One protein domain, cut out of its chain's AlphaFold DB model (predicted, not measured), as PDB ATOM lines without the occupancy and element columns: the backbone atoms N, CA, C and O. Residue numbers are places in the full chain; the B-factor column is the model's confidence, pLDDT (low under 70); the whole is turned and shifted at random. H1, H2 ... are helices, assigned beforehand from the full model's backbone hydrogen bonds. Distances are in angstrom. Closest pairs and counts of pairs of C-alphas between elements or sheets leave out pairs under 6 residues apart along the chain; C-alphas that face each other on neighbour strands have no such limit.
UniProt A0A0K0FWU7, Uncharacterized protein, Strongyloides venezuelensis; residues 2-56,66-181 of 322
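This is residues 2 to 56 and 66 to 181 of the 322 residues of an uncharacterized protein of Strongyloides venezuelensis (UniProt A0A0K0FWU7). Two antiparallel helix pairs, H1 with H3 and H2 with H5, make a loose rod, joined where H2 meets H1. H4 packs steeply on H2; residues 2 to 14 of H1 stick out. The 171 printed residues have five named helices, H1 to H5: all helix, radius of gyration of the C-alphas 21.0 A, spans 84 by 34 by 24 A.

H1, residues 2 to 44, touches H3, residues 130 to 144, with residues 22 to 41 alone, at a shallow tilt of 10 degrees; closest C-alphas Asn 23 and Cys 144, 4.7 A. Residues 24 to 31 of H1 touch the hub H2, residues 66 to 96; closest C-alphas Ile 24 and Ile 96, 5.9 A. H5, residues 159 to 180, touches H2 at a shallow tilt of 18 degrees; closest C-alphas Ile 80 and Ile 164, 5.9 A. H4, residues 148 to 157, touches residues 87 to 95 of H2 at a steep tilt of 44 degrees; closest C-alphas Cys 94 and Cys 151, 5.6 A. O i to N i+4 pairs are within hydrogen-bond range throughout H4 and H5, 38 of 39 in H1, 24 of 27 in H2, 6 of 11 in H3.

H1 runs 63.2 A from C-alpha 2 at (-28.032, 27.892, 79.753). H2, 43.4 A, has a kink of 48 degrees near residue 73. H5, 32.7 A, ends at (-19.330, 64.858, 153.141).

Residues 57 to 65 are not printed, a 9.7 A gap between C-alphas. The link H2 to H3 is long; 84 residues have pLDDT under 70.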
ATOM      1  N   LEU A   2     -27.112  27.745  78.605       72.50
ATOM      2  CA  LEU A   2     -28.032  27.892  79.753       72.50
ATOM      3  C   LEU A   2     -27.482  27.379  81.106       72.50
ATOM      4  O   LEU A   2     -27.751  27.969  82.146       72.50
ATOM      5  N   ARG A   3     -26.682  26.302  81.107       76.75
ATOM      6  CA  ARG A   3     -26.044  25.762  82.326       76.75
ATOM      7  C   ARG A   3     -24.920  26.655  82.874       76.75
ATOM      8  O   ARG A   3     -24.773  26.749  84.085       76.75
ATOM      9  N   ILE A   4     -24.175  27.335  81.999       81.06
ATOM     10  CA  ILE A   4     -23.078  28.244  82.380       81.06
ATOM     11  C   ILE A   4     -23.656  29.527  82.992       81.06
ATOM     12  O   ILE A   4     -23.172  29.986  84.020       81.06
ATOM     13  N   LEU A   5     -24.752  30.046  82.424       82.19
ATOM     14  CA  LEU A   5     -25.450  31.219  82.960       82.19
ATOM     15  C   LEU A   5     -26.036  30.955  84.360       82.19
ATOM     16  O   LEU A   5     -25.909  31.792  85.247       82.19
ATOM     17  N   LYS A   6     -26.614  29.764  84.582       82.00
ATOM     18  CA  LYS A   6     -27.110  29.350  85.906       82.00
ATOM     19  C   LYS A   6     -25.985  29.212  86.937       82.00
ATOM     20  O   LYS A   6     -26.161  29.634  88.073       82.00
ATOM     21  N   LEU A   7     -24.830  28.665  86.550       83.69
ATOM     22  CA  LEU A   7     -23.660  28.578  87.433       83.69
ATOM     23  C   LEU A   7     -23.112  29.964  87.798       83.69
ATOM     24  O   LEU A   7     -22.821  30.205  88.965       83.69
ATOM     25  N   ALA A   8     -23.040  30.889  86.836       83.44
ATOM     26  CA  ALA A   8     -22.618  32.266  87.089       83.44
ATOM     27  C   ALA A   8     -23.574  33.001  88.048       83.44
ATOM     28  O   ALA A   8     -23.118  33.682  88.960       83.44
ATOM     29  N   GLN A   9     -24.891  32.811  87.902       84.44
ATOM     30  CA  GLN A   9     -25.888  33.367  88.827       84.44
ATOM     31  C   GLN A   9     -25.764  32.792  90.243       84.44
ATOM     32  O   GLN A   9     -25.844  33.538  91.214       84.44
ATOM     33  N   ILE A  10     -25.539  31.480  90.377       85.94
ATOM     34  CA  ILE A  10     -25.338  30.838  91.684       85.94
ATOM     35  C   ILE A  10     -24.059  31.359  92.353       85.94
ATOM     36  O   ILE A  10     -24.081  31.673  93.541       85.94
ATOM     37  N   LEU A  11     -22.963  31.496  91.603       83.94
ATOM     38  CA  LEU A  11     -21.711  32.057  92.119       83.94
ATOM     39  C   LEU A  11     -21.881  33.513  92.564       83.94
ATOM     40  O   LEU A  11     -21.429  33.862  93.650       83.94
ATOM     41  N   LEU A  12     -22.584  34.336  91.781       83.12
ATOM     42  CA  LEU A  12     -22.887  35.723  92.143       83.12
ATOM     43  C   LEU A  12     -23.680  35.798  93.459       83.12
ATOM     44  O   LEU A  12     -23.333  36.570  94.348       83.12
ATOM     45  N   LEU A  13     -24.710  34.959  93.614       82.19
ATOM     46  CA  LEU A  13     -25.502  34.893  94.845       82.19
ATOM     47  C   LEU A  13     -24.654  34.474  96.052       82.19
ATOM     48  O   LEU A  13     -24.789  35.062  97.121       82.19
ATOM     49  N   LEU A  14     -23.757  33.499  95.890       83.12
ATOM     50  CA  LEU A  14     -22.841  33.080  96.956       83.12
ATOM     51  C   LEU A  14     -21.872  34.200  97.358       83.12
ATOM     52  O   LEU A  14     -21.645  34.399  98.552       83.12
ATOM     53  N   PHE A  15     -21.346  34.953  96.388       79.88
ATOM     54  CA  PHE A  15     -20.507  36.125  96.650       79.88
ATOM     55  C   PHE A  15     -21.261  37.199  97.440       79.88
ATOM     56  O   PHE A  15     -20.748  37.684  98.446       79.88
ATOM     57  N   ILE A  16     -22.500  37.510  97.048       78.44
ATOM     58  CA  ILE A  16     -23.342  38.486  97.754       78.44
ATOM     59  C   ILE A  16     -23.622  38.018  99.190       78.44
ATOM     60  O   ILE A  16     -23.432  38.781 100.134       78.44
ATOM     61  N   ILE A  17     -24.005  36.751  99.381       79.69
ATOM     62  CA  ILE A  17     -24.284  36.187 100.711       79.69
ATOM     63  C   ILE A  17     -23.042  36.246 101.612       79.69
ATOM     64  O   ILE A  17     -23.156  36.573 102.795       79.69
ATOM     65  N   ASN A  18     -21.860  35.925 101.081       79.38
ATOM     66  CA  ASN A  18     -20.618  35.987 101.851       79.38
ATOM     67  C   ASN A  18     -20.220  37.427 102.187       79.38
ATOM     68  O   ASN A  18     -19.865  37.692 103.333       79.38
ATOM     69  N   GLY A  19     -20.347  38.361 101.243       77.31
ATOM     70  CA  GLY A  19     -20.067  39.775 101.489       77.31
ATOM     71  C   GLY A  19     -20.970  40.374 102.572       77.31
ATOM     72  O   GLY A  19     -20.484  41.019 103.497       77.31
ATOM     73  N   VAL A  20     -22.274  40.074 102.541       78.88
ATOM     74  CA  VAL A  20     -23.221  40.521 103.580       78.88
ATOM     75  C   VAL A  20     -22.860  39.940 104.953       78.88
ATOM     76  O   VAL A  20     -22.863  40.656 105.953       78.88
ATOM     77  N   LYS A  21     -22.485  38.655 105.024       81.12
ATOM     78  CA  LYS A  21     -22.020  38.042 106.281       81.12
ATOM     79  C   LYS A  21     -20.761  38.719 106.818       81.12
ATOM     80  O   LYS A  21     -20.665  38.928 108.027       81.12
ATOM     81  N   ASN A  22     -19.818  39.062 105.946       81.12
ATOM     82  CA  ASN A  22     -18.583  39.726 106.349       81.12
ATOM     83  C   ASN A  22     -18.851  41.140 106.873       81.12
ATOM     84  O   ASN A  22     -18.342  41.478 107.940       81.12
ATOM     85  N   ASN A  23     -19.731  41.908 106.219       83.25
ATOM     86  CA  ASN A  23     -20.183  43.214 106.710       83.25
ATOM     87  C   ASN A  23     -20.776  43.113 108.123       83.25
ATOM     88  O   ASN A  23     -20.371  43.849 109.021       83.25
ATOM     89  N   ILE A  24     -21.675  42.151 108.364       82.88
ATOM     90  CA  ILE A  24     -22.289  41.938 109.689       82.88
ATOM     91  C   ILE A  24     -21.222  41.649 110.755       82.88
ATOM     92  O   ILE A  24     -21.282  42.189 111.865       82.88
ATOM     93  N   VAL A  25     -20.235  40.807 110.434       83.31
ATOM     94  CA  VAL A  25     -19.120  40.496 111.342       83.31
ATOM     95  C   VAL A  25     -18.261  41.736 111.592       83.31
ATOM     96  O   VAL A  25     -17.966  42.038 112.749       83.31
ATOM     97  N   GLY A  26     -17.918  42.489 110.547       82.12
ATOM     98  CA  GLY A  26     -17.179  43.744 110.649       82.12
ATOM     99  C   GLY A  26     -17.898  44.772 111.522       82.12
ATOM    100  O   GLY A  26     -17.278  45.374 112.395       82.12
ATOM    101  N   CYS A  27     -19.222  44.897 111.397       83.62
ATOM    102  CA  CYS A  27     -20.021  45.801 112.230       83.62
ATOM    103  C   CYS A  27     -20.146  45.363 113.669       83.62
ATOM    104  O   CYS A  27     -20.114  46.204 114.574       83.62
ATOM    105  N   LYS A  28     -20.206  44.055 113.908       83.12
ATOM    106  CA  LYS A  28     -20.098  43.525 115.259       83.12
ATOM    107  C   LYS A  28     -18.746  43.893 115.873       83.12
ATOM    108  O   LYS A  28     -18.727  44.491 116.946       83.12
ATOM    109  N   LEU A  29     -17.641  43.633 115.177       82.38
ATOM    110  CA  LEU A  29     -16.297  43.967 115.658       82.38
ATOM    111  C   LEU A  29     -16.120  45.476 115.868       82.38
ATOM    112  O   LEU A  29     -15.586  45.884 116.896       82.38
ATOM    113  N   TYR A  30     -16.617  46.308 114.949       84.56
ATOM    114  CA  TYR A  30     -16.581  47.764 115.085       84.56
ATOM    115  C   TYR A  30     -17.321  48.212 116.346       84.56
ATOM    116  O   TYR A  30     -16.774  48.964 117.153       84.56
ATOM    117  N   SER A  31     -18.545  47.712 116.551       82.69
ATOM    118  CA  SER A  31     -19.353  48.056 117.722       82.69
ATOM    119  C   SER A  31     -18.664  47.650 119.028       82.69
ATOM    120  O   SER A  31     -18.654  48.432 119.977       82.69
ATOM    121  N   GLN A  32     -18.018  46.480 119.061       81.00
ATOM    122  CA  GLN A  32     -17.278  45.991 120.223       81.00
ATOM    123  C   GLN A  32     -16.006  46.798 120.487       81.00
ATOM    124  O   GLN A  32     -15.716  47.094 121.643       81.00
ATOM    125  N   CYS A  33     -15.277  47.172 119.433       79.81
ATOM    126  CA  CYS A  33     -14.092  48.020 119.511       79.81
ATOM    127  C   CYS A  33     -14.444  49.422 120.025       79.81
ATOM    128  O   CYS A  33     -13.850  49.904 120.989       79.81
ATOM    129  N   GLU A  34     -15.472  50.058 119.452       79.75
ATOM    130  CA  GLU A  34     -15.975  51.358 119.902       79.75
ATOM    131  C   GLU A  34     -16.421  51.282 121.370       79.75
ATOM    132  O   GLU A  34     -16.089  52.151 122.180       79.75
ATOM    133  N   ALA A  35     -17.118  50.202 121.722       77.25
ATOM    134  CA  ALA A  35     -17.529  49.881 123.079       77.25
ATOM    135  C   ALA A  35     -16.408  49.280 123.954       77.25
ATOM    136  O   ALA A  35     -16.678  48.797 125.040       77.25
ATOM    137  N   ARG A  36     -15.147  49.285 123.534       76.44
ATOM    138  CA  ARG A  36     -13.998  49.004 124.408       76.44
ATOM    139  C   ARG A  36     -13.193  50.275 124.613       76.44
ATOM    140  O   ARG A  36     -12.920  50.665 125.747       76.44
ATOM    141  N   ALA A  37     -12.928  50.980 123.517       74.81
ATOM    142  CA  ALA A  37     -12.182  52.227 123.499       74.81
ATOM    143  C   ALA A  37     -12.764  53.276 124.458       74.81
ATOM    144  O   ALA A  37     -12.010  53.899 125.204       74.81
ATOM    145  N   ARG A  38     -14.094  53.446 124.527       73.19
ATOM    146  CA  ARG A  38     -14.659  54.442 125.462       73.19
ATOM    147  C   ARG A  38     -14.633  53.986 126.935       73.19
ATOM    148  O   ARG A  38     -14.840  54.804 127.812       73.19
ATOM    149  N   TYR A  39     -14.423  52.697 127.229       72.44
ATOM    150  CA  TYR A  39     -14.463  52.138 128.584       72.44
ATOM    151  C   TYR A  39     -13.099  52.351 129.192       72.44
ATOM    152  O   TYR A  39     -12.975  52.930 130.263       72.44
ATOM    153  N   GLU A  40     -12.073  51.990 128.423       70.75
ATOM    154  CA  GLU A  40     -10.686  52.363 128.672       70.75
ATOM    155  C   GLU A  40     -10.556  53.856 128.937       70.75
ATOM    156  O   GLU A  40      -9.949  54.279 129.916       70.75
ATOM    157  N   GLU A  41     -11.174  54.659 128.083       68.25
ATOM    158  CA  GLU A  41     -11.169  56.101 128.213       68.25
ATOM    159  C   GLU A  41     -11.801  56.571 129.535       68.25
ATOM    160  O   GLU A  41     -11.256  57.435 130.215       68.25
ATOM    161  N   GLN A  42     -12.895  55.960 129.973       64.69
ATOM    162  CA  GLN A  42     -13.509  56.309 131.249       64.69
ATOM    163  C   GLN A  42     -12.777  55.835 132.486       64.69
ATOM    164  O   GLN A  42     -12.767  56.549 133.492       64.69
ATOM    165  N   LEU A  43     -12.207  54.634 132.426       62.12
ATOM    166  CA  LEU A  43     -11.326  54.135 133.470       62.12
ATOM    167  C   LEU A  43     -10.142  55.079 133.642       62.12
ATOM    168  O   LEU A  43      -9.749  55.368 134.769       62.12
ATOM    169  N   CYS A  44      -9.613  55.587 132.529       63.91
ATOM    170  CA  CYS A  44      -8.484  56.496 132.558       63.91
ATOM    171  C   CYS A  44      -8.834  57.844 133.166       63.91
ATOM    172  O   CYS A  44      -8.131  58.364 134.019       63.91
ATOM    173  N   VAL A  45      -9.973  58.391 132.766       57.41
ATOM    174  CA  VAL A  45     -10.428  59.713 133.176       57.41
ATOM    175  C   VAL A  45     -10.810  59.779 134.676       57.41
ATOM    176  O   VAL A  45     -11.318  60.781 135.167       57.41
ATOM    177  N   GLY A  46     -10.538  58.732 135.458       51.12
ATOM    178  CA  GLY A  46     -10.700  58.780 136.906       51.12
ATOM    179  C   GLY A  46     -12.161  58.958 137.293       51.12
ATOM    180  O   GLY A  46     -12.482  59.699 138.222       51.12
ATOM    181  N   HIS A  47     -13.066  58.285 136.577       52.78
ATOM    182  CA  HIS A  47     -14.473  58.206 136.945       52.78
ATOM    183  C   HIS A  47     -14.665  57.349 138.192       52.78
ATOM    184  O   HIS A  47     -15.267  56.276 138.163       52.78
ATOM    185  N   GLU A  48     -14.205  57.890 139.322       46.72
ATOM    186  CA  GLU A  48     -14.394  57.377 140.675       46.72
ATOM    187  C   GLU A  48     -15.866  57.191 141.025       46.72
ATOM    188  O   GLU A  48     -16.161  56.694 142.093       46.72
ATOM    189  N   TRP A  49     -16.825  57.602 140.207       48.84
ATOM    190  CA  TRP A  49     -18.217  57.291 140.483       48.84
ATOM    191  C   TRP A  49     -18.651  55.953 139.890       48.84
ATOM    192  O   TRP A  49     -19.467  55.313 140.522       48.84
ATOM    193  N   ARG A  50     -18.064  55.442 138.799       49.75
ATOM    194  CA  ARG A  50     -18.409  54.104 138.260       49.75
ATOM    195  C   ARG A  50     -17.749  52.957 138.987       49.75
ATOM    196  O   ARG A  50     -18.338  51.913 139.232       49.75
ATOM    197  N   LYS A  51     -16.498  53.181 139.366       49.88
ATOM    198  CA  LYS A  51     -15.739  52.257 140.192       49.88
ATOM    199  C   LYS A  51     -15.004  53.060 141.250       49.88
ATOM    200  O   LYS A  51     -13.796  53.251 141.131       49.88
ATOM    201  N   PRO A  52     -15.709  53.605 142.256       46.84
ATOM    202  CA  PRO A  52     -15.024  54.334 143.294       46.84
ATOM    203  C   PRO A  52     -13.962  53.451 143.914       46.84
ATOM    204  O   PRO A  52     -14.257  52.374 144.422       46.84
ATOM    205  N   ASN A  53     -12.713  53.912 143.884       42.72
ATOM    206  CA  ASN A  53     -11.560  53.193 144.433       42.72
ATOM    207  C   ASN A  53     -11.744  52.849 145.928       42.72
ATOM    208  O   ASN A  53     -11.033  52.019 146.485       42.72
ATOM    209  N   PHE A  54     -12.733  53.468 146.584       49.16
ATOM    210  CA  PHE A  54     -13.157  53.200 147.953       49.16
ATOM    211  C   PHE A  54     -14.225  52.095 148.115       49.16
ATOM    212  O   PHE A  54     -14.656  51.858 149.244       49.16
ATOM    213  N   LEU A  55     -14.675  51.454 147.028       40.22
ATOM    214  CA  LEU A  55     -15.712  50.412 147.031       40.22
ATOM    215  C   LEU A  55     -15.211  48.994 147.192       40.22
ATOM    216  O   LEU A  55     -16.028  48.118 147.449       40.22
ATOM    217  N   SER A  56     -13.913  48.744 147.060       39.44
ATOM    218  CA  SER A  56     -13.365  47.476 147.519       39.44
ATOM    219  C   SER A  56     -13.616  47.433 149.025       39.44
ATOM    220  O   SER A  56     -13.003  48.241 149.736       39.44
ATOM    221  N   LYS A  66     -18.496  54.363 154.122       56.84
ATOM    222  CA  LYS A  66     -18.248  54.133 152.696       56.84
ATOM    223  C   LYS A  66     -18.988  52.898 152.180       56.84
ATOM    224  O   LYS A  66     -19.685  53.001 151.175       56.84
ATOM    225  N   SER A  67     -18.921  51.768 152.890       57.41
ATOM    226  CA  SER A  67     -19.634  50.551 152.476       57.41
ATOM    227  C   SER A  67     -21.156  50.698 152.591       57.41
ATOM    228  O   SER A  67     -21.875  50.171 151.753       57.41
ATOM    229  N   ARG A  68     -21.668  51.471 153.563       60.03
ATOM    230  CA  ARG A  68     -23.109  51.794 153.645       60.03
ATOM    231  C   ARG A  68     -23.578  52.700 152.522       60.03
ATOM    232  O   ARG A  68     -24.645  52.467 151.969       60.03
ATOM    233  N   CYS A  69     -22.805  53.738 152.210       63.84
ATOM    234  CA  CYS A  69     -23.117  54.595 151.078       63.84
ATOM    235  C   CYS A  69     -23.199  53.769 149.793       63.84
ATOM    236  O   CYS A  69     -24.166  53.893 149.055       63.84
ATOM    237  N   TYR A  70     -22.235  52.873 149.577       64.12
ATOM    238  CA  TYR A  70     -22.252  52.000 148.416       64.12
ATOM    239  C   TYR A  70     -23.535  51.183 148.304       64.12
ATOM    240  O   TYR A  70     -24.170  51.204 147.260       64.12
ATOM    241  N   THR A  71     -23.950  50.509 149.378       59.72
ATOM    242  CA  THR A  71     -25.186  49.715 149.360       59.72
ATOM    243  C   THR A  71     -26.413  50.567 149.028       59.72
ATOM    244  O   THR A  71     -27.312  50.080 148.355       59.72
ATOM    245  N   THR A  72     -26.440  51.833 149.457       63.97
ATOM    246  CA  THR A  72     -27.526  52.771 149.134       63.97
ATOM    247  C   THR A  72     -27.513  53.219 147.677       63.97
ATOM    248  O   THR A  72     -28.589  53.398 147.132       63.97
ATOM    249  N   LEU A  73     -26.332  53.406 147.073       64.88
ATOM    250  CA  LEU A  73     -26.170  53.900 145.694       64.88
ATOM    251  C   LEU A  73     -26.090  52.786 144.641       64.88
ATOM    252  O   LEU A  73     -26.114  53.051 143.443       64.88
ATOM    253  N   LYS A  74     -25.937  51.534 145.084       65.12
ATOM    254  CA  LYS A  74     -25.876  50.353 144.221       65.12
ATOM    255  C   LYS A  74     -27.065  50.265 143.253       65.12
ATOM    256  O   LYS A  74     -26.806  50.015 142.084       65.12
ATOM    257  N   PRO A  75     -28.324  50.504 143.663       64.38
ATOM    258  CA  PRO A  75     -29.450  50.475 142.733       64.38
ATOM    259  C   PRO A  75     -29.327  51.493 141.590       64.38
ATOM    260  O   PRO A  75     -29.690  51.188 140.457       64.38
ATOM    261  N   GLU A  76     -28.808  52.691 141.861       62.97
ATOM    262  CA  GLU A  76     -28.572  53.719 140.849       62.97
ATOM    263  C   GLU A  76     -27.447  53.317 139.888       62.97
ATOM    264  O   GLU A  76     -27.597  53.513 138.682       62.97
ATOM    265  N   PHE A  77     -26.366  52.705 140.391       63.09
ATOM    266  CA  PHE A  77     -25.312  52.114 139.554       63.09
ATOM    267  C   PHE A  77     -25.858  51.004 138.650       63.09
ATOM    268  O   PHE A  77     -25.679  51.069 137.436       63.09
ATOM    269  N   ASP A  78     -26.603  50.057 139.225       62.94
ATOM    270  CA  ASP A  78     -27.208  48.941 138.494       62.94
ATOM    271  C   ASP A  78     -28.193  49.457 137.406       62.94
ATOM    272  O   ASP A  78     -28.321  48.882 136.324       62.94
ATOM    273  N   MET A  79     -28.900  50.570 137.659       70.12
ATOM    274  CA  MET A  79     -29.834  51.181 136.700       70.12
ATOM    275  C   MET A  79     -29.131  51.933 135.562       70.12
ATOM    276  O   MET A  79     -29.605  51.904 134.421       70.12
ATOM    277  N   ILE A  80     -28.024  52.615 135.861       63.69
ATOM    278  CA  ILE A  80     -27.168  53.266 134.863       63.69
ATOM    279  C   ILE A  80     -26.661  52.213 133.878       63.69
ATOM    280  O   ILE A  80     -26.967  52.323 132.692       63.69
ATOM    281  N   GLU A  81     -26.050  51.139 134.386       64.62
ATOM    282  CA  GLU A  81     -25.541  50.004 133.603       64.62
ATOM    283  C   GLU A  81     -26.633  49.385 132.699       64.62
ATOM    284  O   GLU A  81     -26.402  49.032 131.534       64.62
ATOM    285  N   LYS A  82     -27.874  49.319 133.199       66.94
ATOM    286  CA  LYS A  82     -29.026  48.800 132.449       66.94
ATOM    287  C   LYS A  82     -29.402  49.649 131.238       66.94
ATOM    288  O   LYS A  82     -29.557  49.123 130.141       66.94
ATOM    289  N   LEU A  83     -29.617  50.948 131.430       65.50
ATOM    290  CA  LEU A  83     -29.994  51.853 130.330       65.50
ATOM    291  C   LEU A  83     -28.897  51.915 129.279       65.50
ATOM    292  O   LEU A  83     -29.103  52.053 128.078       65.50
ATOM    293  N   GLU A  84     -27.688  51.801 129.769       69.12
ATOM    294  CA  GLU A  84     -26.519  51.763 128.957       69.12
ATOM    295  C   GLU A  84     -26.495  50.501 128.087       69.12
ATOM    296  O   GLU A  84     -26.119  50.519 126.915       69.12
ATOM    297  N   THR A  85     -27.023  49.406 128.592       71.94
ATOM    298  CA  THR A  85     -27.203  48.248 127.736       71.94
ATOM    299  C   THR A  85     -28.125  48.485 126.558       71.94
ATOM    300  O   THR A  85     -27.798  48.225 125.398       71.94
ATOM    301  N   GLU A  86     -29.279  49.050 126.872       73.25
ATOM    302  CA  GLU A  86     -30.348  49.301 125.920       73.25
ATOM    303  C   GLU A  86     -29.866  50.142 124.728       73.25
ATOM    304  O   GLU A  86     -30.111  49.803 123.570       73.25
ATOM    305  N   MET A  87     -29.082  51.190 124.986       76.38
ATOM    306  CA  MET A  87     -28.592  52.070 123.923       76.38
ATOM    307  C   MET A  87     -27.563  51.363 122.994       76.38
ATOM    308  O   MET A  87     -27.314  51.844 121.883       76.38
ATOM    309  N   PHE A  88     -26.920  50.259 123.421       78.12
ATOM    310  CA  PHE A  88     -25.868  49.567 122.654       78.12
ATOM    311  C   PHE A  88     -26.529  48.608 121.698       78.12
ATOM    312  O   PHE A  88     -26.198  48.599 120.514       78.12
ATOM    313  N   ASP A  89     -27.524  47.892 122.202       79.94
ATOM    314  CA  ASP A  89     -28.380  47.040 121.402       79.94
ATOM    315  C   ASP A  89     -29.116  47.842 120.328       79.94
ATOM    316  O   ASP A  89     -29.135  47.425 119.170       79.94
ATOM    317  N   GLU A  90     -29.658  49.022 120.662       82.38
ATOM    318  CA  GLU A  90     -30.247  49.939 119.673       82.38
ATOM    319  C   GLU A  90     -29.238  50.304 118.574       82.38
ATOM    320  O   GLU A  90     -29.545  50.239 117.380       82.38
ATOM    321  N   TYR A  91     -28.006  50.637 118.967       83.56
ATOM    322  CA  TYR A  91     -26.946  51.010 118.038       83.56
ATOM    323  C   TYR A  91     -26.515  49.847 117.143       83.56
ATOM    324  O   TYR A  91     -26.450  50.005 115.926       83.56
ATOM    325  N   TYR A  92     -26.251  48.676 117.724       84.19
ATOM    326  CA  TYR A  92     -25.838  47.486 116.987       84.19
ATOM    327  C   TYR A  92     -26.935  47.014 116.035       84.19
ATOM    328  O   TYR A  92     -26.650  46.770 114.865       84.19
ATOM    329  N   ARG A  93     -28.194  46.968 116.490       85.56
ATOM    330  CA  ARG A  93     -29.341  46.650 115.630       85.56
ATOM    331  C   ARG A  93     -29.436  47.613 114.460       85.56
ATOM    332  O   ARG A  93     -29.630  47.161 113.341       85.56
ATOM    333  N   CYS A  94     -29.244  48.910 114.685       86.81
ATOM    334  CA  CYS A  94     -29.211  49.874 113.591       86.81
ATOM    335  C   CYS A  94     -28.071  49.590 112.591       86.81
ATOM    336  O   CYS A  94     -28.276  49.719 111.384       86.81
ATOM    337  N   LEU A  95     -26.887  49.180 113.067       82.62
ATOM    338  CA  LEU A  95     -25.746  48.870 112.198       82.62
ATOM    339  C   LEU A  95     -25.985  47.651 111.300       82.62
ATOM    340  O   LEU A  95     -25.475  47.641 110.185       82.62
ATOM    341  N   ILE A  96     -26.716  46.638 111.780       83.06
ATOM    342  CA  ILE A  96     -26.939  45.380 111.044       83.06
ATOM    343  C   ILE A  96     -28.295  45.303 110.334       83.06
ATOM    344  O   ILE A  96     -28.461  44.477 109.439       83.06
ATOM    345  N   ASN A  97     -29.273  46.127 110.722       75.56
ATOM    346  CA  ASN A  97     -30.582  46.166 110.078       75.56
ATOM    347  C   ASN A  97     -30.480  47.005 108.810       75.56
ATOM    348  O   ASN A  97     -30.681  48.222 108.849       75.56
ATOM    349  N   GLY A  98     -30.174  46.344 107.697       59.69
ATOM    350  CA  GLY A  98     -30.108  46.960 106.385       59.69
ATOM    351  C   GLY A  98     -30.333  45.994 105.239       59.69
ATOM    352  O   GLY A  98     -29.456  45.205 104.914       59.69
ATOM    353  N   ASP A  99     -31.482  46.130 104.580       52.41
ATOM    354  CA  ASP A  99     -31.829  45.387 103.362       52.41
ATOM    355  C   ASP A  99     -31.082  45.898 102.106       52.41
ATOM    356  O   ASP A  99     -31.210  45.320 101.031       52.41
ATOM    357  N   GLU A 100     -30.292  46.973 102.227       53.44
ATOM    358  CA  GLU A 100     -29.701  47.719 101.098       53.44
ATOM    359  C   GLU A 100     -28.167  47.804 101.124       53.44
ATOM    360  O   GLU A 100     -27.565  48.514 100.317       53.44
ATOM    361  N   ASP A 101     -27.504  47.107 102.046       57.66
ATOM    362  CA  ASP A 101     -26.065  47.282 102.219       57.66
ATOM    363  C   ASP A 101     -25.320  46.442 101.171       57.66
ATOM    364  O   ASP A 101     -25.099  45.238 101.328       57.66
ATOM    365  N   ILE A 102     -24.958  47.097 100.063       62.09
ATOM    366  CA  ILE A 102     -24.096  46.529  99.025       62.09
ATOM    367  C   ILE A 102     -22.805  46.046  99.712       62.09
ATOM    368  O   ILE A 102     -22.179  46.824 100.440       62.09
ATOM    369  N   PRO A 103     -22.405  44.775  99.528       63.22
ATOM    370  CA  PRO A 103     -21.187  44.254 100.130       63.22
ATOM    371  C   PRO A 103     -19.985  45.088  99.684       63.22
ATOM    372  O   PRO A 103     -19.773  45.284  98.487       63.22
ATOM    373  N   HIS A 104     -19.213  45.596 100.647       66.75
ATOM    374  CA  HIS A 104     -18.007  46.358 100.342       66.75
ATOM    375  C   HIS A 104     -16.871  45.371 100.084       66.75
ATOM    376  O   HIS A 104     -16.578  44.540 100.942       66.75
ATOM    377  N   GLU A 105     -16.216  45.477  98.926       62.09
ATOM    378  CA  GLU A 105     -15.101  44.591  98.541       62.09
ATOM    379  C   GLU A 105     -13.945  44.608  99.558       62.09
ATOM    380  O   GLU A 105     -13.230  43.624  99.700       62.09
ATOM    381  N   GLU A 106     -13.795  45.698 100.316       66.12
ATOM    382  CA  GLU A 106     -12.753  45.871 101.335       66.12
ATOM    383  C   GLU A 106     -13.105  45.235 102.695       66.12
ATOM    384  O   GLU A 106     -12.241  45.122 103.570       66.12
ATOM    385  N   CYS A 107     -14.350  44.782 102.890       73.38
ATOM    386  CA  CYS A 107     -14.763  44.073 104.098       73.38
ATOM    387  C   CYS A 107     -14.512  42.566 103.966       73.38
ATOM    388  O   CYS A 107     -15.437  41.747 103.952       73.38
ATOM    389  N   ASP A 108     -13.239  42.189 103.854       72.12
ATOM    390  CA  ASP A 108     -12.862  40.780 103.845       72.12
ATOM    391  C   ASP A 108     -12.666  40.249 105.267       72.12
ATOM    392  O   ASP A 108     -11.977  40.847 106.095       72.12
ATOM    393  N   ARG A 109     -13.267  39.095 105.557       68.31
ATOM    394  CA  ARG A 109     -13.235  38.471 106.881       68.31
ATOM    395  C   ARG A 109     -11.815  38.128 107.313       68.31
ATOM    396  O   ARG A 109     -11.526  38.179 108.508       68.31
ATOM    397  N   GLU A 110     -10.946  37.804 106.359       68.94
ATOM    398  CA  GLU A 110      -9.545  37.462 106.614       68.94
ATOM    399  C   GLU A 110      -8.778  38.590 107.315       68.94
ATOM    400  O   GLU A 110      -7.902  38.319 108.131       68.94
ATOM    401  N   ASN A 111      -9.182  39.846 107.108       67.31
ATOM    402  CA  ASN A 111      -8.536  41.003 107.723       67.31
ATOM    403  C   ASN A 111      -8.809  41.131 109.231       67.31
ATOM    404  O   ASN A 111      -8.143  41.921 109.903       67.31
ATOM    405  N   PHE A 112      -9.786  40.395 109.779       72.12
ATOM    406  CA  PHE A 112     -10.265  40.612 111.151       72.12
ATOM    407  C   PHE A 112     -10.488  39.324 111.966       72.12
ATOM    408  O   PHE A 112     -11.015  39.399 113.076       72.12
ATOM    409  N   LEU A 113     -10.100  38.148 111.450       66.62
ATOM    410  CA  LEU A 113     -10.324  36.840 112.097       66.62
ATOM    411  C   LEU A 113      -9.700  36.720 113.498       66.62
ATOM    412  O   LEU A 113     -10.276  36.062 114.365       66.62
ATOM    413  N   ASP A 114      -8.564  37.379 113.724       67.62
ATOM    414  CA  ASP A 114      -7.803  37.284 114.977       67.62
ATOM    415  C   ASP A 114      -8.157  38.376 115.996       67.62
ATOM    416  O   ASP A 114      -7.616  38.412 117.105       67.62
ATOM    417  N   ILE A 115      -9.073  39.282 115.645       69.56
ATOM    418  CA  ILE A 115      -9.381  40.444 116.471       69.56
ATOM    419  C   ILE A 115     -10.444  40.078 117.504       69.56
ATOM    420  O   ILE A 115     -11.573  39.713 117.177       69.56
ATOM    421  N   LYS A 116     -10.072  40.211 118.778       68.62
ATOM    422  CA  LYS A 116     -10.903  39.863 119.929       68.62
ATOM    423  C   LYS A 116     -11.030  41.034 120.892       68.62
ATOM    424  O   LYS A 116     -10.050  41.509 121.466       68.62
ATOM    425  N   PHE A 117     -12.263  41.492 121.073       68.38
ATOM    426  CA  PHE A 117     -12.616  42.568 122.000       68.38
ATOM    427  C   PHE A 117     -13.409  42.055 123.212       68.38
ATOM    428  O   PHE A 117     -13.959  42.862 123.950       68.38
ATOM    429  N   ASP A 118     -13.460  40.735 123.406       60.31
ATOM    430  CA  ASP A 118     -14.235  40.004 124.416       60.31
ATOM    431  C   ASP A 118     -13.509  39.836 125.785       60.31
ATOM    432  O   ASP A 118     -13.949  39.109 126.680       60.31
ATOM    433  N   GLY A 119     -12.356  40.493 125.950       55.53
ATOM    434  CA  GLY A 119     -11.450  40.332 127.093       55.53
ATOM    435  C   GLY A 119     -11.511  41.462 128.121       55.53
ATOM    436  O   GLY A 119     -11.923  42.578 127.817       55.53
ATOM    437  N   ALA A 120     -11.047  41.179 129.342       53.75
ATOM    438  CA  ALA A 120     -10.889  42.192 130.383       53.75
ATOM    439  C   ALA A 120      -9.982  43.342 129.912       53.75
ATOM    440  O   ALA A 120      -9.045  43.149 129.132       53.75
ATOM    441  N   VAL A 121     -10.283  44.539 130.402       56.28
ATOM    442  CA  VAL A 121      -9.556  45.763 130.088       56.28
ATOM    443  C   VAL A 121      -8.917  46.294 131.355       56.28
ATOM    444  O   VAL A 121      -9.607  46.545 132.344       56.28
ATOM    445  N   ASP A 122      -7.611  46.506 131.284       51.78
ATOM    446  CA  ASP A 122      -6.876  47.249 132.296       51.78
ATOM    447  C   ASP A 122      -7.044  48.754 132.074       51.78
ATOM    448  O   ASP A 122      -7.201  49.223 130.942       51.78
ATOM    449  N   SER A 123      -6.995  49.530 133.160       54.50
ATOM    450  CA  SER A 123      -6.941  50.987 133.051       54.50
ATOM    451  C   SER A 123      -5.720  51.380 132.212       54.50
ATOM    452  O   SER A 123      -4.605  50.960 132.537       54.50
ATOM    453  N   PRO A 124      -5.891  52.160 131.133       56.88
ATOM    454  CA  PRO A 124      -4.768  52.518 130.282       56.88
ATOM    455  C   PRO A 124      -3.784  53.417 131.043       56.88
ATOM    456  O   PRO A 124      -4.177  54.239 131.866       56.88
ATOM    457  N   ILE A 125      -2.492  53.260 130.743       52.88
ATOM    458  CA  ILE A 125      -1.384  53.967 131.416       52.88
ATOM    459  C   ILE A 125      -1.422  55.482 131.133       52.88
ATOM    460  O   ILE A 125      -0.942  56.271 131.937       52.88
ATOM    461  N   ASN A 126      -2.010  55.886 130.001       54.78
ATOM    462  CA  ASN A 126      -2.151  57.277 129.576       54.78
ATOM    463  C   ASN A 126      -3.590  57.553 129.121       54.78
ATOM    464  O   ASN A 126      -4.177  56.749 128.390       54.78
ATOM    465  N   CYS A 127      -4.131  58.708 129.511       55.56
ATOM    466  CA  CYS A 127      -5.500  59.108 129.187       55.56
ATOM    467  C   CYS A 127      -5.567  59.914 127.900       55.56
ATOM    468  O   CYS A 127      -4.765  60.817 127.669       55.56
ATOM    469  N   PHE A 128      -6.541  59.592 127.049       58.56
ATOM    470  CA  PHE A 128      -6.684  60.182 125.720       58.56
ATOM    471  C   PHE A 128      -8.142  60.536 125.425       58.56
ATOM    472  O   PHE A 128      -9.047  59.888 125.933       58.56
ATOM    473  N   ASN A 129      -8.356  61.530 124.554       54.22
ATOM    474  CA  ASN A 129      -9.685  61.977 124.124       54.22
ATOM    475  C   ASN A 129     -10.267  61.120 122.975       54.22
ATOM    476  O   ASN A 129      -9.634  60.884 121.940       54.22
ATOM    477  N   GLY A 130     -11.535  60.752 123.123       55.00
ATOM    478  CA  GLY A 130     -12.127  59.509 122.629       55.00
ATOM    479  C   GLY A 130     -12.380  59.371 121.156       55.00
ATOM    480  O   GLY A 130     -12.256  58.279 120.611       55.00
ATOM    481  N   LYS A 131     -12.690  60.463 120.454       61.12
ATOM    482  CA  LYS A 131     -12.999  60.360 119.022       61.12
ATOM    483  C   LYS A 131     -11.764  59.971 118.202       61.12
ATOM    484  O   LYS A 131     -11.878  59.200 117.259       61.12
ATOM    485  N   LEU A 132     -10.589  60.472 118.587       63.47
ATOM    486  CA  LEU A 132      -9.322  60.192 117.907       63.47
ATOM    487  C   LEU A 132      -8.845  58.757 118.137       63.47
ATOM    488  O   LEU A 132      -8.269  58.161 117.232       63.47
ATOM    489  N   ARG A 133      -9.086  58.196 119.326       66.50
ATOM    490  CA  ARG A 133      -8.686  56.823 119.644       66.50
ATOM    491  C   ARG A 133      -9.609  55.796 119.000       66.50
ATOM    492  O   ARG A 133      -9.102  54.883 118.366       66.50
ATOM    493  N   ILE A 134     -10.926  56.005 119.047       70.25
ATOM    494  CA  ILE A 134     -11.886  55.151 118.327       70.25
ATOM    495  C   ILE A 134     -11.565  55.133 116.828       70.25
ATOM    496  O   ILE A 134     -11.600  54.080 116.206       70.25
ATOM    497  N   GLU A 135     -11.196  56.275 116.239       71.94
ATOM    498  CA  GLU A 135     -10.767  56.309 114.837       71.94
ATOM    499  C   GLU A 135      -9.492  55.498 114.598       71.94
ATOM    500  O   GLU A 135      -9.404  54.748 113.635       71.94
ATOM    501  N   ARG A 136      -8.494  55.636 115.475       72.06
ATOM    502  CA  ARG A 136      -7.208  54.941 115.336       72.06
ATOM    503  C   ARG A 136      -7.322  53.436 115.560       72.06
ATOM    504  O   ARG A 136      -6.660  52.681 114.861       72.06
ATOM    505  N   GLU A 137      -8.129  53.013 116.526       74.00
ATOM    506  CA  GLU A 137      -8.246  51.611 116.945       74.00
ATOM    507  C   GLU A 137      -9.351  50.859 116.217       74.00
ATOM    508  O   GLU A 137      -9.242  49.654 116.046       74.00
ATOM    509  N   CYS A 138     -10.406  51.547 115.784       79.69
ATOM    510  CA  CYS A 138     -11.588  50.921 115.195       79.69
ATOM    511  C   CYS A 138     -11.881  51.426 113.776       79.69
ATOM    512  O   CYS A 138     -12.770  50.895 113.115       79.69
ATOM    513  N   GLY A 139     -11.166  52.446 113.284       79.25
ATOM    514  CA  GLY A 139     -11.444  53.095 111.997       79.25
ATOM    515  C   GLY A 139     -11.396  52.146 110.803       79.25
ATOM    516  O   GLY A 139     -12.221  52.266 109.903       79.25
ATOM    517  N   PHE A 140     -10.509  51.149 110.831       78.88
ATOM    518  CA  PHE A 140     -10.406  50.149 109.763       78.88
ATOM    519  C   PHE A 140     -11.659  49.266 109.635       78.88
ATOM    520  O   PHE A 140     -11.951  48.780 108.549       78.88
ATOM    521  N   LEU A 141     -12.447  49.104 110.706       82.12
ATOM    522  CA  LEU A 141     -13.695  48.328 110.683       82.12
ATOM    523  C   LEU A 141     -14.887  49.146 110.171       82.12
ATOM    524  O   LEU A 141     -15.942  48.583 109.891       82.12
ATOM    525  N   LYS A 142     -14.746  50.471 110.027       79.06
ATOM    526  CA  LYS A 142     -15.841  51.330 109.552       79.06
ATOM    527  C   LYS A 142     -16.253  51.040 108.122       79.06
ATOM    528  O   LYS A 142     -17.415  51.227 107.778       79.06
ATOM    529  N   VAL A 143     -15.302  50.592 107.311       77.88
ATOM    530  CA  VAL A 143     -15.504  50.288 105.891       77.88
ATOM    531  C   VAL A 143     -16.550  49.181 105.706       77.88
ATOM    532  O   VAL A 143     -17.304  49.188 104.741       77.88
ATOM    533  N   CYS A 144     -16.679  48.291 106.691       79.50
ATOM    534  CA  CYS A 144     -17.693  47.242 106.717       79.50
ATOM    535  C   CYS A 144     -19.117  47.741 107.023       79.50
ATOM    536  O   CYS A 144     -20.058  46.955 106.945       79.50
ATOM    537  N   CYS A 145     -19.288  49.010 107.418       81.31
ATOM    538  CA  CYS A 145     -20.496  49.491 108.090       81.31
ATOM    539  C   CYS A 145     -20.947  50.862 107.594       81.31
ATOM    540  O   CYS A 145     -20.698  51.905 108.208       81.31
ATOM    541  N   LEU A 146     -21.720  50.846 106.515       77.56
ATOM    542  CA  LEU A 146     -22.225  52.043 105.842       77.56
ATOM    543  C   LEU A 146     -23.127  52.915 106.734       77.56
ATOM    544  O   LEU A 146     -23.217  54.130 106.560       77.56
ATOM    545  N   ARG A 147     -23.774  52.315 107.740       79.81
ATOM    546  CA  ARG A 147     -24.772  52.981 108.592       79.81
ATOM    547  C   ARG A 147     -24.198  53.650 109.836       79.81
ATOM    548  O   ARG A 147     -24.957  54.272 110.578       79.81
ATOM    549  N   ILE A 148     -22.883  53.580 110.075       82.56
ATOM    550  CA  ILE A 148     -22.262  54.097 111.311       82.56
ATOM    551  C   ILE A 148     -22.678  55.533 111.615       82.56
ATOM    552  O   ILE A 148     -22.978  55.845 112.772       82.56
ATOM    553  N   GLN A 149     -22.699  56.406 110.604       79.56
ATOM    554  CA  GLN A 149     -23.053  57.808 110.793       79.56
ATOM    555  C   GLN A 149     -24.521  57.963 111.209       79.56
ATOM    556  O   GLN A 149     -24.790  58.542 112.262       79.56
ATOM    557  N   LYS A 150     -25.448  57.364 110.452       82.69
ATOM    558  CA  LYS A 150     -26.889  57.382 110.740       82.69
ATOM    559  C   LYS A 150     -27.195  56.812 112.128       82.69
ATOM    560  O   LYS A 150     -27.802  57.485 112.955       82.69
ATOM    561  N   CYS A 151     -26.682  55.622 112.432       84.62
ATOM    562  CA  CYS A 151     -26.900  54.965 113.720       84.62
ATOM    563  C   CYS A 151     -26.287  55.741 114.887       84.62
ATOM    564  O   CYS A 151     -26.819  55.744 115.997       84.62
ATOM    565  N   SER A 152     -25.174  56.444 114.657       81.38
ATOM    566  CA  SER A 152     -24.579  57.304 115.681       81.38
ATOM    567  C   SER A 152     -25.436  58.532 115.973       81.38
ATOM    568  O   SER A 152     -25.461  58.986 117.117       81.38
ATOM    569  N   GLU A 153     -26.116  59.078 114.966       78.88
ATOM    570  CA  GLU A 153     -27.046  60.195 115.123       78.88
ATOM    571  C   GLU A 153     -28.342  59.772 115.815       78.88
ATOM    572  O   GLU A 153     -28.786  60.469 116.728       78.88
ATOM    573  N   GLU A 154     -28.910  58.622 115.446       82.62
ATOM    574  CA  GLU A 154     -30.090  58.046 116.106       82.62
ATOM    575  C   GLU A 154     -29.809  57.765 117.583       82.62
ATOM    576  O   GLU A 154     -30.531  58.245 118.456       82.62
ATOM    577  N   ARG A 155     -28.672  57.123 117.883       80.75
ATOM    578  CA  ARG A 155     -28.219  56.886 119.258       80.75
ATOM    579  C   ARG A 155     -28.129  58.176 120.083       80.75
ATOM    580  O   ARG A 155     -28.486  58.181 121.255       80.75
ATOM    581  N   ARG A 156     -27.661  59.285 119.496       74.38
ATOM    582  CA  ARG A 156     -27.563  60.587 120.196       74.38
ATOM    583  C   ARG A 156     -28.922  61.216 120.501       74.38
ATOM    584  O   ARG A 156     -28.988  62.067 121.382       74.38
ATOM    585  N   LYS A 157     -29.963  60.843 119.759       78.44
ATOM    586  CA  LYS A 157     -31.335  61.345 119.916       78.44
ATOM    587  C   LYS A 157     -32.224  60.386 120.721       78.44
ATOM    588  O   LYS A 157     -33.363  60.741 121.008       78.44
ATOM    589  N   SER A 158     -31.726  59.197 121.074       80.06
ATOM    590  CA  SER A 158     -32.487  58.183 121.812       80.06
ATOM    591  C   SER A 158     -32.931  58.699 123.182       80.06
ATOM    592  O   SER A 158     -32.182  59.373 123.887       80.06
ATOM    593  N   SER A 159     -34.151  58.349 123.595       78.62
ATOM    594  CA  SER A 159     -34.680  58.697 124.924       78.62
ATOM    595  C   SER A 159     -33.847  58.103 126.069       78.62
ATOM    596  O   SER A 159     -33.797  58.660 127.168       78.62
ATOM    597  N   VAL A 160     -33.141  57.004 125.793       74.88
ATOM    598  CA  VAL A 160     -32.295  56.279 126.741       74.88
ATOM    599  C   VAL A 160     -31.125  57.146 127.210       74.88
ATOM    600  O   VAL A 160     -30.835  57.196 128.406       74.88
ATOM    601  N   ILE A 161     -30.520  57.928 126.304       73.25
ATOM    602  CA  ILE A 161     -29.390  58.800 126.651       73.25
ATOM    603  C   ILE A 161     -29.789  59.868 127.674       73.25
ATOM    604  O   ILE A 161     -29.012  60.194 128.568       73.25
ATOM    605  N   TYR A 162     -31.019  60.380 127.592       72.62
ATOM    606  CA  TYR A 162     -31.518  61.388 128.522       72.62
ATOM    607  C   TYR A 162     -31.732  60.812 129.924       72.62
ATOM    608  O   TYR A 162     -31.347  61.455 130.900       72.62
ATOM    609  N   LYS A 163     -32.254  59.582 130.031       72.06
ATOM    610  CA  LYS A 163     -32.425  58.883 131.318       72.06
ATOM    611  C   LYS A 163     -31.084  58.613 132.006       72.06
ATOM    612  O   LYS A 163     -30.955  58.832 133.208       72.06
ATOM    613  N   ILE A 164     -30.070  58.199 131.239       67.19
ATOM    614  CA  ILE A 164     -28.705  57.985 131.747       67.19
ATOM    615  C   ILE A 164     -28.131  59.290 132.309       67.19
ATOM    616  O   ILE A 164     -27.614  59.324 133.424       67.19
ATOM    617  N   LEU A 165     -28.248  60.390 131.556       68.69
ATOM    618  CA  LEU A 165     -27.752  61.701 131.986       68.69
ATOM    619  C   LEU A 165     -28.441  62.196 133.266       68.69
ATOM    620  O   LEU A 165     -27.792  62.801 134.122       68.69
ATOM    621  N   GLU A 166     -29.738  61.931 133.411       70.94
ATOM    622  CA  GLU A 166     -30.492  62.284 134.612       70.94
ATOM    623  C   GLU A 166     -30.021  61.491 135.841       70.94
ATOM    624  O   GLU A 166     -29.731  62.095 136.878       70.94
ATOM    625  N   LEU A 167     -29.854  60.171 135.715       68.56
ATOM    626  CA  LEU A 167     -29.336  59.328 136.798       68.56
ATOM    627  C   LEU A 167     -27.910  59.711 137.196       68.56
ATOM    628  O   LEU A 167     -27.616  59.792 138.385       68.56
ATOM    629  N   HIS A 168     -27.037  60.051 136.243       68.88
ATOM    630  CA  HIS A 168     -25.697  60.558 136.565       68.88
ATOM    631  C   HIS A 168     -25.737  61.841 137.385       68.88
ATOM    632  O   HIS A 168     -24.982  61.990 138.351       68.88
ATOM    633  N   LYS A 169     -26.642  62.764 137.051       66.81
ATOM    634  CA  LYS A 169     -26.819  63.997 137.821       66.81
ATOM    635  C   LYS A 169     -27.268  63.697 139.255       66.81
ATOM    636  O   LYS A 169     -26.744  64.299 140.196       66.81
ATOM    637  N   GLN A 170     -28.202  62.762 139.426       66.25
ATOM    638  CA  GLN A 170     -28.687  62.330 140.740       66.25
ATOM    639  C   GLN A 170     -27.567  61.662 141.548       66.25
ATOM    640  O   GLN A 170     -27.262  62.099 142.659       66.25
ATOM    641  N   LEU A 171     -26.873  60.699 140.954       69.69
ATOM    642  CA  LEU A 171     -25.789  59.948 141.574       69.69
ATOM    643  C   LEU A 171     -24.627  60.852 142.010       69.69
ATOM    644  O   LEU A 171     -24.122  60.724 143.122       69.69
ATOM    645  N   LYS A 172     -24.241  61.832 141.185       67.38
ATOM    646  CA  LYS A 172     -23.209  62.825 141.529       67.38
ATOM    647  C   LYS A 172     -23.577  63.620 142.783       67.38
ATOM    648  O   LYS A 172     -22.725  63.847 143.645       67.38
ATOM    649  N   SER A 173     -24.847  64.006 142.919       65.94
ATOM    650  CA  SER A 173     -25.340  64.704 144.112       65.94
ATOM    651  C   SER A 173     -25.325  63.806 145.356       65.94
ATOM    652  O   SER A 173     -24.877  64.230 146.422       65.94
ATOM    653  N   GLN A 174     -25.725  62.540 145.212       65.50
ATOM    654  CA  GLN A 174     -25.759  61.573 146.307       65.50
ATOM    655  C   GLN A 174     -24.346  61.155 146.757       65.50
ATOM    656  O   GLN A 174     -24.079  61.058 147.956       65.50
ATOM    657  N   LEU A 175     -23.406  60.995 145.822       67.50
ATOM    658  CA  LEU A 175     -21.995  60.731 146.112       67.50
ATOM    659  C   LEU A 175     -21.351  61.873 146.898       67.50
ATOM    660  O   LEU A 175     -20.587  61.623 147.830       67.50
ATOM    661  N   LEU A 176     -21.687  63.124 146.576       67.56
ATOM    662  CA  LEU A 176     -21.202  64.288 147.316       67.56
ATOM    663  C   LEU A 176     -21.750  64.309 148.751       67.56
ATOM    664  O   LEU A 176     -21.006  64.584 149.695       67.56
ATOM    665  N   ILE A 177     -23.020  63.931 148.935       67.12
ATOM    666  CA  ILE A 177     -23.616  63.744 150.263       67.12
ATOM    667  C   ILE A 177     -22.865  62.648 151.021       67.12
ATOM    668  O   ILE A 177     -22.473  62.869 152.162       67.12
ATOM    669  N   CYS A 178     -22.594  61.497 150.408       65.06
ATOM    670  CA  CYS A 178     -21.849  60.416 151.048       65.06
ATOM    671  C   CYS A 178     -20.398  60.764 151.396       65.06
ATOM    672  O   CYS A 178     -19.897  60.333 152.434       65.06
ATOM    673  N   LYS A 179     -19.722  61.541 150.545       65.25
ATOM    674  CA  LYS A 179     -18.346  61.998 150.772       65.25
ATOM    675  C   LYS A 179     -18.267  62.972 151.951       65.25
ATOM    676  O   LYS A 179     -17.310  62.920 152.718       65.25
ATOM    677  N   ASN A 180     -19.297  63.802 152.127       63.31
ATOM    678  CA  ASN A 180     -19.330  64.858 153.141       63.31
ATOM    679  C   ASN A 180     -20.037  64.446 154.445       63.31
ATOM    680  O   ASN A 180     -19.788  65.032 155.499       63.31
ATOM    681  N   SER A 181     -20.913  63.439 154.415       53.84
ATOM    682  CA  SER A 181     -21.636  62.981 155.604       53.84
ATOM    683  C   SER A 181     -20.821  61.962 156.405       53.84
ATOM    684  O   SER A 181     -21.010  60.753 156.336       53.84
TER     685      SER A 181